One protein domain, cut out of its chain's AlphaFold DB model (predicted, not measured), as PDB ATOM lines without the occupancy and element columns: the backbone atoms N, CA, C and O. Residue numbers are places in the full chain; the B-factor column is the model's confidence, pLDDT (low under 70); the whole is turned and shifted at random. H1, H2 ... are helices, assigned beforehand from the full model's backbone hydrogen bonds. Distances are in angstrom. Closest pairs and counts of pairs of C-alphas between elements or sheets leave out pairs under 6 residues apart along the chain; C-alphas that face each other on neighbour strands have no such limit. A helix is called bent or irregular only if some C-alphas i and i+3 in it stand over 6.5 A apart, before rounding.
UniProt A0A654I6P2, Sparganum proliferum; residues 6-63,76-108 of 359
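AT A GLANCE: This is residues 6 to 63 and 76 to 108 of the 359 residues of a protein of Sparganum proliferum (UniProt A0A654I6P2). Two long helices, H2 and H3, make an open V whose arms are near each other toward the cut, while H1 folds back beside the first part of H2 as a helical hairpin. The free arm of the V is H3 from residue 88 on. The printed part has 91 residues, 82 of them in the named helices H1, H2 and H3, in that order along the chain, with no named strand; its class is all helix, and it is only just loose, close to extended, with a radius of gyration of the C-alphas of 18.0 A, and flat, spanning 55 by 39 by 18 A.

IN THESE COORDINATES: Find C-alpha 6 at (24.081, -16.013, -39.215), where H1, residues 6 to 22, begins. H2, residues 30 to 63, runs 48.9 A; it has a kink of 34 degrees near residue 37 and is only just irregular, C-alphas 32 and 35 being 6.7 A apart. H3, residues 76 to 106, runs 45.1 A to (39.819, 1.478, -1.435).

HOW THE PARTS SIT: Look at Ala 15 and Thr 36, the closest C-alphas of H1 and H2, 5.6 A apart: the two touch, through residues 33 to 43 of H2 alone, opposite ways at a tilt of 38 degrees, only just steep. H2 and H3 are near each other, closest C-alphas 8.2 A; H1 and H3 are apart. Every O i to N i+4 pair is within hydrogen-bond range in H1 and H3, and 24 of 30 in H2.

THE WHOLE: The C-alphas of Pro 26 and Lys 63, the two farthest apart, are 56.5 A apart. Residues 64 to 75 are not printed; C-alphas 63 and 76 are 17.5 A apart across the cut. The H1 to H2 link is short; residues 58 and 63 have pLDDT under 70.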
ATOM      1  N   ASN A   6      23.291 -16.767 -38.243       86.12
ATOM      2  CA  ASN A   6      24.081 -16.013 -39.215       86.12
ATOM      3  C   ASN A   6      24.094 -14.500 -38.921       86.12
ATOM      4  O   ASN A   6      25.112 -13.849 -39.131       86.12
ATOM      5  N   LEU A   7      22.991 -13.944 -38.398       87.62
ATOM      6  CA  LEU A   7      22.919 -12.537 -37.979       87.62
ATOM      7  C   LEU A   7      23.798 -12.290 -36.746       87.62
ATOM      8  O   LEU A   7      24.506 -11.291 -36.668       87.62
ATOM      9  N   LEU A   8      23.755 -13.228 -35.800       87.88
ATOM     10  CA  LEU A   8      24.473 -13.149 -34.533       87.88
ATOM     11  C   LEU A   8      25.996 -13.288 -34.735       87.88
ATOM     12  O   LEU A   8      26.751 -12.478 -34.208       87.88
ATOM     13  N   LEU A   9      26.427 -14.209 -35.605       88.75
ATOM     14  CA  LEU A   9      27.821 -14.329 -36.059       88.75
ATOM     15  C   LEU A   9      28.304 -13.083 -36.825       88.75
ATOM     16  O   LEU A   9      29.450 -12.668 -36.668       88.75
ATOM     17  N   GLY A  10      27.443 -12.453 -37.632       93.25
ATOM     18  CA  GLY A  10      27.772 -11.190 -38.306       93.25
ATOM     19  C   GLY A  10      27.989 -10.029 -37.324       93.25
ATOM     20  O   GLY A  10      28.900  -9.221 -37.508       93.25
ATOM     21  N   LEU A  11      27.193  -9.978 -36.253       92.44
ATOM     22  CA  LEU A  11      27.331  -8.996 -35.176       92.44
ATOM     23  C   LEU A  11      28.623  -9.215 -34.365       92.44
ATOM     24  O   LEU A  11      29.336  -8.254 -34.080       92.44
ATOM     25  N   GLU A  12      28.959 -10.470 -34.054       93.94
ATOM     26  CA  GLU A  12      30.226 -10.853 -33.416       93.94
ATOM     27  C   GLU A  12      31.438 -10.484 -34.281       93.94
ATOM     28  O   GLU A  12      32.354  -9.815 -33.804       93.94
ATOM     29  N   PHE A  13      31.425 -10.843 -35.569       94.94
ATOM     30  CA  PHE A  13      32.504 -10.512 -36.503       94.94
ATOM     31  C   PHE A  13      32.725  -8.997 -36.624       94.94
ATOM     32  O   PHE A  13      33.870  -8.543 -36.659       94.94
ATOM     33  N   SER A  14      31.644  -8.213 -36.637       95.00
ATOM     34  CA  SER A  14      31.694  -6.748 -36.614       95.00
ATOM     35  C   SER A  14      32.348  -6.220 -35.329       95.00
ATOM     36  O   SER A  14      33.285  -5.425 -35.397       95.00
ATOM     37  N   ALA A  15      31.935  -6.721 -34.158       95.06
ATOM     38  CA  ALA A  15      32.505  -6.331 -32.869       95.06
ATOM     39  C   ALA A  15      33.995  -6.698 -32.735       95.06
ATOM     40  O   ALA A  15      34.792  -5.871 -32.293       95.06
ATOM     41  N   ILE A  16      34.393  -7.902 -33.158       95.19
ATOM     42  CA  ILE A  16      35.799  -8.338 -33.159       95.19
ATOM     43  C   ILE A  16      36.623  -7.461 -34.104       95.19
ATOM     44  O   ILE A  16      37.673  -6.954 -33.712       95.19
ATOM     45  N   SER A  17      36.134  -7.228 -35.323       94.88
ATOM     46  CA  SER A  17      36.816  -6.405 -36.328       94.88
ATOM     47  C   SER A  17      36.990  -4.956 -35.856       94.88
ATOM     48  O   SER A  17      38.079  -4.398 -35.987       94.88
ATOM     49  N   PHE A  18      35.968  -4.371 -35.224       93.75
ATOM     50  CA  PHE A  18      36.052  -3.056 -34.587       93.75
ATOM     51  C   PHE A  18      37.137  -3.013 -33.500       93.75
ATOM     52  O   PHE A  18      37.991  -2.129 -33.535       93.75
ATOM     53  N   VAL A  19      37.160  -3.977 -32.570       94.19
ATOM     54  CA  VAL A  19      38.171  -4.020 -31.495       94.19
ATOM     55  C   VAL A  19      39.582  -4.241 -32.047       94.19
ATOM     56  O   VAL A  19      40.521  -3.615 -31.556       94.19
ATOM     57  N   LEU A  20      39.756  -5.071 -33.079       93.56
ATOM     58  CA  LEU A  20      41.057  -5.301 -33.719       93.56
ATOM     59  C   LEU A  20      41.588  -4.037 -34.411       93.56
ATOM     60  O   LEU A  20      42.736  -3.665 -34.180       93.56
ATOM     61  N   ILE A  21      40.754  -3.345 -35.195       92.69
ATOM     62  CA  ILE A  21      41.124  -2.075 -35.842       92.69
ATOM     63  C   ILE A  21      41.423  -1.010 -34.777       92.69
ATOM     64  O   ILE A  21      42.455  -0.343 -34.840       92.69
ATOM     65  N   TYR A  22      40.572  -0.889 -33.754       90.31
ATOM     66  CA  TYR A  22      40.762   0.078 -32.672       90.31
ATOM     67  C   TYR A  22      42.024  -0.208 -31.831       90.31
ATOM     68  O   TYR A  22      42.667   0.713 -31.332       90.31
ATOM     69  N   SER A  23      42.448  -1.472 -31.723       92.12
ATOM     70  CA  SER A  23      43.657  -1.868 -30.980       92.12
ATOM     71  C   SER A  23      44.967  -1.342 -31.578       92.12
ATOM     72  O   SER A  23      45.980  -1.330 -30.868       92.12
ATOM     73  N   LEU A  24      44.947  -0.892 -32.841       91.56
ATOM     74  CA  LEU A  24      46.075  -0.257 -33.534       91.56
ATOM     75  C   LEU A  24      46.282   1.215 -33.138       91.56
ATOM     76  O   LEU A  24      47.332   1.779 -33.438       91.56
ATOM     77  N   LEU A  25      45.313   1.856 -32.469       89.62
ATOM     78  CA  LEU A  25      45.446   3.253 -32.051       89.62
ATOM     79  C   LEU A  25      46.367   3.377 -30.816       89.62
ATOM     80  O   LEU A  25      46.251   2.584 -29.873       89.62
ATOM     81  N   PRO A  26      47.256   4.393 -30.770       87.12
ATOM     82  CA  PRO A  26      48.153   4.606 -29.632       87.12
ATOM     83  C   PRO A  26      47.407   5.105 -28.385       87.12
ATOM     84  O   PRO A  26      47.777   4.762 -27.264       87.12
ATOM     85  N   HIS A  27      46.330   5.876 -28.567       79.00
ATOM     86  CA  HIS A  27      45.457   6.316 -27.481       79.00
ATOM     87  C   HIS A  27      44.322   5.313 -27.278       79.00
ATOM     88  O   HIS A  27      43.443   5.179 -28.124       79.00
ATOM     89  N   LYS A  28      44.348   4.614 -26.138       83.75
ATOM     90  CA  LYS A  28      43.373   3.583 -25.771       83.75
ATOM     91  C   LYS A  28      42.481   4.089 -24.645       83.75
ATOM     92  O   LYS A  28      42.862   4.032 -23.480       83.75
ATOM     93  N   GLU A  29      41.290   4.572 -24.988       88.38
ATOM     94  CA  GLU A  29      40.281   4.971 -24.001       88.38
ATOM     95  C   GLU A  29      39.104   3.988 -24.000       88.38
ATOM     96  O   GLU A  29      38.498   3.712 -25.037       88.38
ATOM     97  N   LEU A  30      38.737   3.492 -22.814       84.44
ATOM     98  CA  LEU A  30      37.704   2.463 -22.638       84.44
ATOM     99  C   LEU A  30      36.342   2.859 -23.240       84.44
ATOM    100  O   LEU A  30      35.622   1.992 -23.733       84.44
ATOM    101  N   ARG A  31      36.014   4.161 -23.269       88.44
ATOM    102  CA  ARG A  31      34.745   4.681 -23.816       88.44
ATOM    103  C   ARG A  31      34.478   4.293 -25.273       88.44
ATOM    104  O   ARG A  31      33.317   4.187 -25.642       88.44
ATOM    105  N   PHE A  32      35.512   4.059 -26.082       87.88
ATOM    106  CA  PHE A  32      35.336   3.673 -27.486       87.88
ATOM    107  C   PHE A  32      35.091   2.170 -27.662       87.88
ATOM    108  O   PHE A  32      34.355   1.775 -28.559       87.88
ATOM    109  N   VAL A  33      35.652   1.332 -26.784       89.62
ATOM    110  CA  VAL A  33      35.464  -0.131 -26.809       89.62
ATOM    111  C   VAL A  33      34.171  -0.556 -26.099       89.62
ATOM    112  O   VAL A  33      33.599  -1.592 -26.420       89.62
ATOM    113  N   LEU A  34      33.654   0.258 -25.171       91.81
ATOM    114  CA  LEU A  34      32.480  -0.062 -24.351       91.81
ATOM    115  C   LEU A  34      31.247  -0.516 -25.163       91.81
ATOM    116  O   LEU A  34      30.506  -1.390 -24.713       91.81
ATOM    117  N   TYR A  35      31.057   0.010 -26.377       90.56
ATOM    118  CA  TYR A  35      29.937  -0.337 -27.261       90.56
ATOM    119  C   TYR A  35      29.917  -1.803 -27.728       90.56
ATOM    120  O   TYR A  35      28.851  -2.300 -28.087       90.56
ATOM    121  N   THR A  36      31.043  -2.527 -27.696       94.12
ATOM    122  CA  THR A  36      31.070  -3.959 -28.049       94.12
ATOM    123  C   THR A  36      30.750  -4.881 -26.872       94.12
ATOM    124  O   THR A  36      30.430  -6.048 -27.083       94.12
ATOM    125  N   VAL A  37      30.787  -4.388 -25.628       93.56
ATOM    126  CA  VAL A  37      30.533  -5.208 -24.427       93.56
ATOM    127  C   VAL A  37      29.124  -5.835 -24.425       93.56
ATOM    128  O   VAL A  37      29.031  -7.036 -24.164       93.56
ATOM    129  N   PRO A  38      28.030  -5.130 -24.790       94.19
ATOM    130  CA  PRO A  38      26.709  -5.752 -24.913       94.19
ATOM    131  C   PRO A  38      26.649  -6.874 -25.963       94.19
ATOM    132  O   PRO A  38      25.944  -7.859 -25.755       94.19
ATOM    133  N   ILE A  39      27.409  -6.753 -27.059       93.88
ATOM    134  CA  ILE A  39      27.474  -7.763 -28.127       93.88
ATOM    135  C   ILE A  39      28.156  -9.034 -27.608       93.88
ATOM    136  O   ILE A  39      27.607 -10.127 -27.745       93.88
ATOM    137  N   PHE A  40      29.313  -8.896 -26.955       93.44
ATOM    138  CA  PHE A  40      30.023 -10.038 -26.373       93.44
ATOM    139  C   PHE A  40      29.234 -10.700 -25.232       93.44
ATOM    140  O   PHE A  40      29.212 -11.927 -25.145       93.44
ATOM    141  N   ASN A  41      28.511  -9.926 -24.416       92.50
ATOM    142  CA  ASN A  41      27.637 -10.469 -23.371       92.50
ATOM    143  C   ASN A  41      26.456 -11.267 -23.955       92.50
ATOM    144  O   ASN A  41      26.164 -12.365 -23.480       92.50
ATOM    145  N   LEU A  42      25.809 -10.757 -25.013       91.75
ATOM    146  CA  LEU A  42      24.763 -11.481 -25.745       91.75
ATOM    147  C   LEU A  42      25.302 -12.788 -26.349       91.75
ATOM    148  O   LEU A  42      24.642 -13.826 -26.276       91.75
ATOM    149  N   MET A  43      26.515 -12.754 -26.906       91.12
ATOM    150  CA  MET A  43      27.158 -13.933 -27.486       91.12
ATOM    151  C   MET A  43      27.526 -14.981 -26.434       91.12
ATOM    152  O   MET A  43      27.222 -16.157 -26.626       91.12
ATOM    153  N   ALA A  44      28.085 -14.574 -25.292       90.19
ATOM    154  CA  ALA A  44      28.369 -15.475 -24.177       90.19
ATOM    155  C   ALA A  44      27.094 -16.171 -23.658       90.19
ATOM    156  O   ALA A  44      27.103 -17.382 -23.435       90.19
ATOM    157  N   ALA A  45      25.982 -15.435 -23.537       90.44
ATOM    158  CA  ALA A  45      24.691 -15.995 -23.135       90.44
ATOM    159  C   ALA A  45      24.129 -16.999 -24.164       90.44
ATOM    160  O   ALA A  45      23.661 -18.073 -23.787       90.44
ATOM    161  N   PHE A  46      24.221 -16.697 -25.464       89.38
ATOM    162  CA  PHE A  46      23.778 -17.606 -26.528       89.38
ATOM    163  C   PHE A  46      24.625 -18.889 -26.607       89.38
ATOM    164  O   PHE A  46      24.091 -19.990 -26.773       89.38
ATOM    165  N   LEU A  47      25.948 -18.767 -26.456       87.81
ATOM    166  CA  LEU A  47      26.852 -19.915 -26.393       87.81
ATOM    167  C   LEU A  47      26.556 -20.789 -25.165       87.81
ATOM    168  O   LEU A  47      26.591 -22.016 -25.277       87.81
ATOM    169  N   TRP A  48      26.203 -20.184 -24.024       88.38
ATOM    170  CA  TRP A  48      25.782 -20.923 -22.834       88.38
ATOM    171  C   TRP A  48      24.496 -21.730 -23.068       88.38
ATOM    172  O   TRP A  48      24.494 -22.937 -22.827       88.38
ATOM    173  N   ASP A  49      23.440 -21.119 -23.620       88.00
ATOM    174  CA  ASP A  49      22.186 -21.816 -23.972       88.00
ATOM    175  C   ASP A  49      22.432 -23.007 -24.922       88.00
ATOM    176  O   ASP A  49      21.890 -24.101 -24.738       88.00
ATOM    177  N   CYS A  50      23.348 -22.868 -25.886       83.69
ATOM    178  CA  CYS A  50      23.768 -23.972 -26.756       83.69
ATOM    179  C   CYS A  50      24.515 -25.100 -26.003       83.69
ATOM    180  O   CYS A  50      24.350 -26.286 -26.316       83.69
ATOM    181  N   VAL A  51      25.320 -24.779 -24.986       84.31
ATOM    182  CA  VAL A  51      26.007 -25.777 -24.139       84.31
ATOM    183  C   VAL A  51      25.032 -26.476 -23.180       84.31
ATOM    184  O   VAL A  51      25.158 -27.684 -22.937       84.31
ATOM    185  N   GLU A  52      24.028 -25.762 -22.673       83.00
ATOM    186  CA  GLU A  52      23.031 -26.290 -21.741       83.00
ATOM    187  C   GLU A  52      21.962 -27.141 -22.448       83.00
ATOM    188  O   GLU A  52      21.729 -28.291 -22.063       83.00
ATOM    189  N   SER A  53      21.398 -26.667 -23.561       81.38
ATOM    190  CA  SER A  53      20.434 -27.424 -24.376       81.38
ATOM    191  C   SER A  53      21.024 -28.738 -24.910       81.38
ATOM    192  O   SER A  53      20.422 -29.808 -24.759       81.38
ATOM    193  N   THR A  54      22.261 -28.721 -25.425       76.62
ATOM    194  CA  THR A  54      22.979 -29.952 -25.816       76.62
ATOM    195  C   THR A  54      23.346 -30.839 -24.619       76.62
ATOM    196  O   THR A  54      23.647 -32.030 -24.784       76.62
ATOM    197  N   THR A  55      23.313 -30.310 -23.395       74.81
ATOM    198  CA  THR A  55      23.426 -31.089 -22.158       74.81
ATOM    199  C   THR A  55      22.112 -31.788 -21.831       74.81
ATOM    200  O   THR A  55      22.115 -33.024 -21.777       74.81
ATOM    201  N   ALA A  56      20.998 -31.060 -21.747       76.75
ATOM    202  CA  ALA A  56      19.661 -31.611 -21.520       76.75
ATOM    203  C   ALA A  56      19.295 -32.712 -22.537       76.75
ATOM    204  O   ALA A  56      18.920 -33.824 -22.148       76.75
ATOM    205  N   GLU A  57      19.508 -32.467 -23.836       77.38
ATOM    206  CA  GLU A  57      19.266 -33.456 -24.894       77.38
ATOM    207  C   GLU A  57      20.050 -34.760 -24.692       77.38
ATOM    208  O   GLU A  57      19.509 -35.854 -24.879       77.38
ATOM    209  N   ARG A  58      21.331 -34.679 -24.308       69.44
ATOM    210  CA  ARG A  58      22.152 -35.882 -24.102       69.44
ATOM    211  C   ARG A  58      21.731 -36.652 -22.851       69.44
ATOM    212  O   ARG A  58      21.721 -37.879 -22.911       69.44
ATOM    213  N   HIS A  59      21.306 -35.983 -21.777       70.81
ATOM    214  CA  HIS A  59      20.731 -36.663 -20.610       70.81
ATOM    215  C   HIS A  59      19.420 -37.388 -20.960       70.81
ATOM    216  O   HIS A  59      19.254 -38.557 -20.603       70.81
ATOM    217  N   ALA A  60      18.534 -36.761 -21.743       74.69
ATOM    218  CA  ALA A  60      17.307 -37.394 -22.227       74.69
ATOM    219  C   ALA A  60      17.585 -38.606 -23.141       74.69
ATOM    220  O   ALA A  60      16.979 -39.667 -22.972       74.69
ATOM    221  N   ARG A  61      18.538 -38.489 -24.078       70.50
ATOM    222  CA  ARG A  61      18.960 -39.592 -24.963       70.50
ATOM    223  C   ARG A  61      19.638 -40.731 -24.189       70.50
ATOM    224  O   ARG A  61      19.384 -41.892 -24.493       70.50
ATOM    225  N   GLN A  62      20.446 -40.426 -23.169       70.06
ATOM    226  CA  GLN A  62      21.099 -41.431 -22.324       70.06
ATOM    227  C   GLN A  62      20.081 -42.215 -21.482       70.06
ATOM    228  O   GLN A  62      20.145 -43.440 -21.458       70.06
ATOM    229  N   LYS A  63      19.082 -41.545 -20.885       68.12
ATOM    230  CA  LYS A  63      18.000 -42.207 -20.126       68.12
ATOM    231  C   LYS A  63      17.149 -43.163 -20.984       68.12
ATOM    232  O   LYS A  63      16.531 -44.071 -20.444       68.12
ATOM    233  N   PHE A  76      34.224 -37.168 -25.497       71.12
ATOM    234  CA  PHE A  76      33.400 -35.982 -25.754       71.12
ATOM    235  C   PHE A  76      32.531 -35.580 -24.548       71.12
ATOM    236  O   PHE A  76      32.187 -34.409 -24.387       71.12
ATOM    237  N   SER A  77      32.156 -36.540 -23.692       74.81
ATOM    238  CA  SER A  77      31.432 -36.262 -22.445       74.81
ATOM    239  C   SER A  77      32.334 -35.682 -21.350       74.81
ATOM    240  O   SER A  77      31.891 -34.809 -20.606       74.81
ATOM    241  N   PHE A  78      33.599 -36.116 -21.285       83.31
ATOM    242  CA  PHE A  78      34.600 -35.575 -20.365       83.31
ATOM    243  C   PHE A  78      35.011 -34.157 -20.772       83.31
ATOM    244  O   PHE A  78      34.901 -33.245 -19.957       83.31
ATOM    245  N   ALA A  79      35.370 -33.952 -22.045       84.19
ATOM    246  CA  ALA A  79      35.761 -32.645 -22.573       84.19
ATOM    247  C   ALA A  79      34.701 -31.566 -22.285       84.19
ATOM    248  O   ALA A  79      35.034 -30.521 -21.737       84.19
ATOM    249  N   ARG A  80      33.410 -31.846 -22.527       81.38
ATOM    250  CA  ARG A  80      32.330 -30.894 -22.209       81.38
ATOM    251  C   ARG A  80      32.191 -30.612 -20.708       81.38
ATOM    252  O   ARG A  80      31.949 -29.469 -20.334       81.38
ATOM    253  N   ARG A  81      32.316 -31.629 -19.844       85.00
ATOM    254  CA  ARG A  81      32.287 -31.427 -18.381       85.00
ATOM    255  C   ARG A  81      33.441 -30.532 -17.929       85.00
ATOM    256  O   ARG A  81      33.219 -29.655 -17.102       85.00
ATOM    257  N   LEU A  82      34.625 -30.719 -18.512       89.94
ATOM    258  CA  LEU A  82      35.782 -29.862 -18.283       89.94
ATOM    259  C   LEU A  82      35.524 -28.427 -18.771       89.94
ATOM    260  O   LEU A  82      35.762 -27.504 -18.006       89.94
ATOM    261  N   THR A  83      34.960 -28.220 -19.969       87.81
ATOM    262  CA  THR A  83      34.581 -26.876 -20.457       87.81
ATOM    263  C   THR A  83      33.630 -26.162 -19.495       87.81
ATOM    264  O   THR A  83      33.905 -25.034 -19.104       87.81
ATOM    265  N   ILE A  84      32.552 -26.823 -19.058       88.50
ATOM    266  CA  ILE A  84      31.571 -26.243 -18.124       88.50
ATOM    267  C   ILE A  84      32.235 -25.882 -16.783       88.50
ATOM    268  O   ILE A  84      32.022 -24.789 -16.261       88.50
ATOM    269  N   LEU A  85      33.085 -26.766 -16.249       91.69
ATOM    270  CA  LEU A  85      33.844 -26.514 -15.021       91.69
ATOM    271  C   LEU A  85      34.818 -25.336 -15.179       91.69
ATOM    272  O   LEU A  85      34.907 -24.506 -14.279       91.69
ATOM    273  N   LEU A  86      35.503 -25.224 -16.320       92.75
ATOM    274  CA  LEU A  86      36.398 -24.105 -16.625       92.75
ATOM    275  C   LEU A  86      35.637 -22.778 -16.760       92.75
ATOM    276  O   LEU A  86      36.134 -21.762 -16.286       92.75
ATOM    277  N   CYS A  87      34.423 -22.768 -17.322       90.56
ATOM    278  CA  CYS A  87      33.576 -21.571 -17.369       90.56
ATOM    279  C   CYS A  87      33.185 -21.086 -15.962       90.56
ATOM    280  O   CYS A  87      33.340 -19.901 -15.662       90.56
ATOM    281  N   TYR A  88      32.737 -21.985 -15.077       91.62
ATOM    282  CA  TYR A  88      32.425 -21.626 -13.687       91.62
ATOM    283  C   TYR A  88      33.670 -21.208 -12.892       91.62
ATOM    284  O   TYR A  88      33.614 -20.238 -12.135       91.62
ATOM    285  N   LEU A  89      34.806 -21.886 -13.090       95.25
ATOM    286  CA  LEU A  89      36.077 -21.516 -12.466       95.25
ATOM    287  C   LEU A  89      36.549 -20.133 -12.936       95.25
ATOM    288  O   LEU A  89      36.964 -19.322 -12.116       95.25
ATOM    289  N   HIS A  90      36.433 -19.829 -14.231       94.19
ATOM    290  CA  HIS A  90      36.754 -18.515 -14.785       94.19
ATOM    291  C   HIS A  90      35.854 -17.415 -14.202       94.19
ATOM    292  O   HIS A  90      36.354 -16.350 -13.843       94.19
ATOM    293  N   LEU A  91      34.549 -17.669 -14.042       92.38
ATOM    294  CA  LEU A  91      33.632 -16.731 -13.387       92.38
ATOM    295  C   LEU A  91      34.028 -16.477 -11.921       92.38
ATOM    296  O   LEU A  91      34.102 -15.323 -11.502       92.38
ATOM    297  N   LEU A  92      34.347 -17.535 -11.166       96.12
ATOM    298  CA  LEU A  92      34.810 -17.432  -9.779       96.12
ATOM    299  C   LEU A  92      36.124 -16.643  -9.673       96.12
ATOM    300  O   LEU A  92      36.220 -15.725  -8.861       96.12
ATOM    301  N   VAL A  93      37.111 -16.949 -10.521       96.75
ATOM    302  CA  VAL A  93      38.402 -16.246 -10.557       96.75
ATOM    303  C   VAL A  93      38.196 -14.758 -10.849       96.75
ATOM    304  O   VAL A  93      38.694 -13.930 -10.090       96.75
ATOM    305  N   ASN A  94      37.395 -14.397 -11.858       95.25
ATOM    306  CA  ASN A  94      37.092 -12.992 -12.156       95.25
ATOM    307  C   ASN A  94      36.370 -12.283 -11.002       95.25
ATOM    308  O   ASN A  94      36.704 -11.139 -10.699       95.25
ATOM    309  N   ALA A  95      35.433 -12.947 -10.316       96.31
ATOM    310  CA  ALA A  95      34.768 -12.384  -9.141       96.31
ATOM    311  C   ALA A  95      35.763 -12.131  -7.992       96.31
ATOM    312  O   ALA A  95      35.796 -11.030  -7.440       96.31
ATOM    313  N   THR A  96      36.634 -13.100  -7.677       96.69
ATOM    314  CA  THR A  96      37.671 -12.933  -6.638       96.69
ATOM    315  C   THR A  96      38.705 -11.866  -6.997       96.69
ATOM    316  O   THR A  96      39.075 -11.072  -6.137       96.69
ATOM    317  N   LEU A  97      39.121 -11.785  -8.265       96.69
ATOM    318  CA  LEU A  97      40.054 -10.771  -8.750       96.69
ATOM    319  C   LEU A  97      39.423  -9.375  -8.715       96.69
ATOM    320  O   LEU A  97      40.068  -8.430  -8.280       96.69
ATOM    321  N   THR A  98      38.150  -9.251  -9.099       96.06
ATOM    322  CA  THR A  98      37.398  -7.988  -9.015       96.06
ATOM    323  C   THR A  98      37.268  -7.527  -7.565       96.06
ATOM    324  O   THR A  98      37.497  -6.354  -7.285       96.06
ATOM    325  N   LEU A  99      36.974  -8.435  -6.626       96.12
ATOM    326  CA  LEU A  99      36.898  -8.108  -5.201       96.12
ATOM    327  C   LEU A  99      38.267  -7.715  -4.619       96.12
ATOM    328  O   LEU A  99      38.346  -6.758  -3.854       96.12
ATOM    329  N   ALA A 100      39.346  -8.396  -5.013       95.75
ATOM    330  CA  ALA A 100      40.706  -8.050  -4.602       95.75
ATOM    331  C   ALA A 100      41.152  -6.686  -5.163       95.75
ATOM    332  O   ALA A 100      41.691  -5.862  -4.427       95.75
ATOM    333  N   LEU A 101      40.875  -6.408  -6.442       93.88
ATOM    334  CA  LEU A 101      41.150  -5.111  -7.067       93.88
ATOM    335  C   LEU A 101      40.303  -3.990  -6.451       93.88
ATOM    336  O   LEU A 101      40.826  -2.901  -6.226       93.88
ATOM    337  N   LEU A 102      39.035  -4.254  -6.122       93.06
ATOM    338  CA  LEU A 102      38.171  -3.319  -5.398       93.06
ATOM    339  C   LEU A 102      38.730  -3.018  -4.002       93.06
ATOM    340  O   LEU A 102      38.849  -1.850  -3.646       93.06
ATOM    341  N   PHE A 103      39.132  -4.047  -3.246       92.69
ATOM    342  CA  PHE A 103      39.760  -3.889  -1.934       92.69
ATOM    343  C   PHE A 103      41.028  -3.027  -2.022       92.69
ATOM    344  O   PHE A 103      41.097  -1.989  -1.366       92.69
ATOM    345  N   CYS A 104      41.975  -3.374  -2.901       91.94
ATOM    346  CA  CYS A 104      43.176  -2.568  -3.136       91.94
ATOM    347  C   CYS A 104      42.840  -1.137  -3.588       91.94
ATOM    348  O   CYS A 104      43.506  -0.189  -3.181       91.94
ATOM    349  N   SER A 105      41.781  -0.955  -4.384       89.81
ATOM    350  CA  SER A 105      41.339   0.369  -4.820       89.81
ATOM    351  C   SER A 105      40.760   1.224  -3.692       89.81
ATOM    352  O   SER A 105      40.781   2.442  -3.847       89.81
ATOM    353  N   THR A 106      40.268   0.659  -2.581       85.62
ATOM    354  CA  THR A 106      39.819   1.478  -1.435       85.62
ATOM    355  C   THR A 106      40.979   2.273  -0.832       85.62
ATOM    356  O   THR A 106      40.836   3.460  -0.562       85.62
ATOM    357  N   HIS A 107      42.159   1.654  -0.726       84.50
ATOM    358  CA  HIS A 107      43.353   2.251  -0.118       84.50
ATOM    359  C   HIS A 107      43.983   3.366  -0.983       84.50
ATOM    360  O   HIS A 107      44.855   4.094  -0.514       84.50
ATOM    361  N   ASN A 108      43.524   3.544  -2.228       89.38
ATOM    362  CA  ASN A 108      43.952   4.632  -3.114       89.38
ATOM    363  C   ASN A 108      43.202   5.961  -2.868       89.38
ATOM    364  O   ASN A 108      43.441   6.930  -3.592       89.38
TER     365      ASN A 108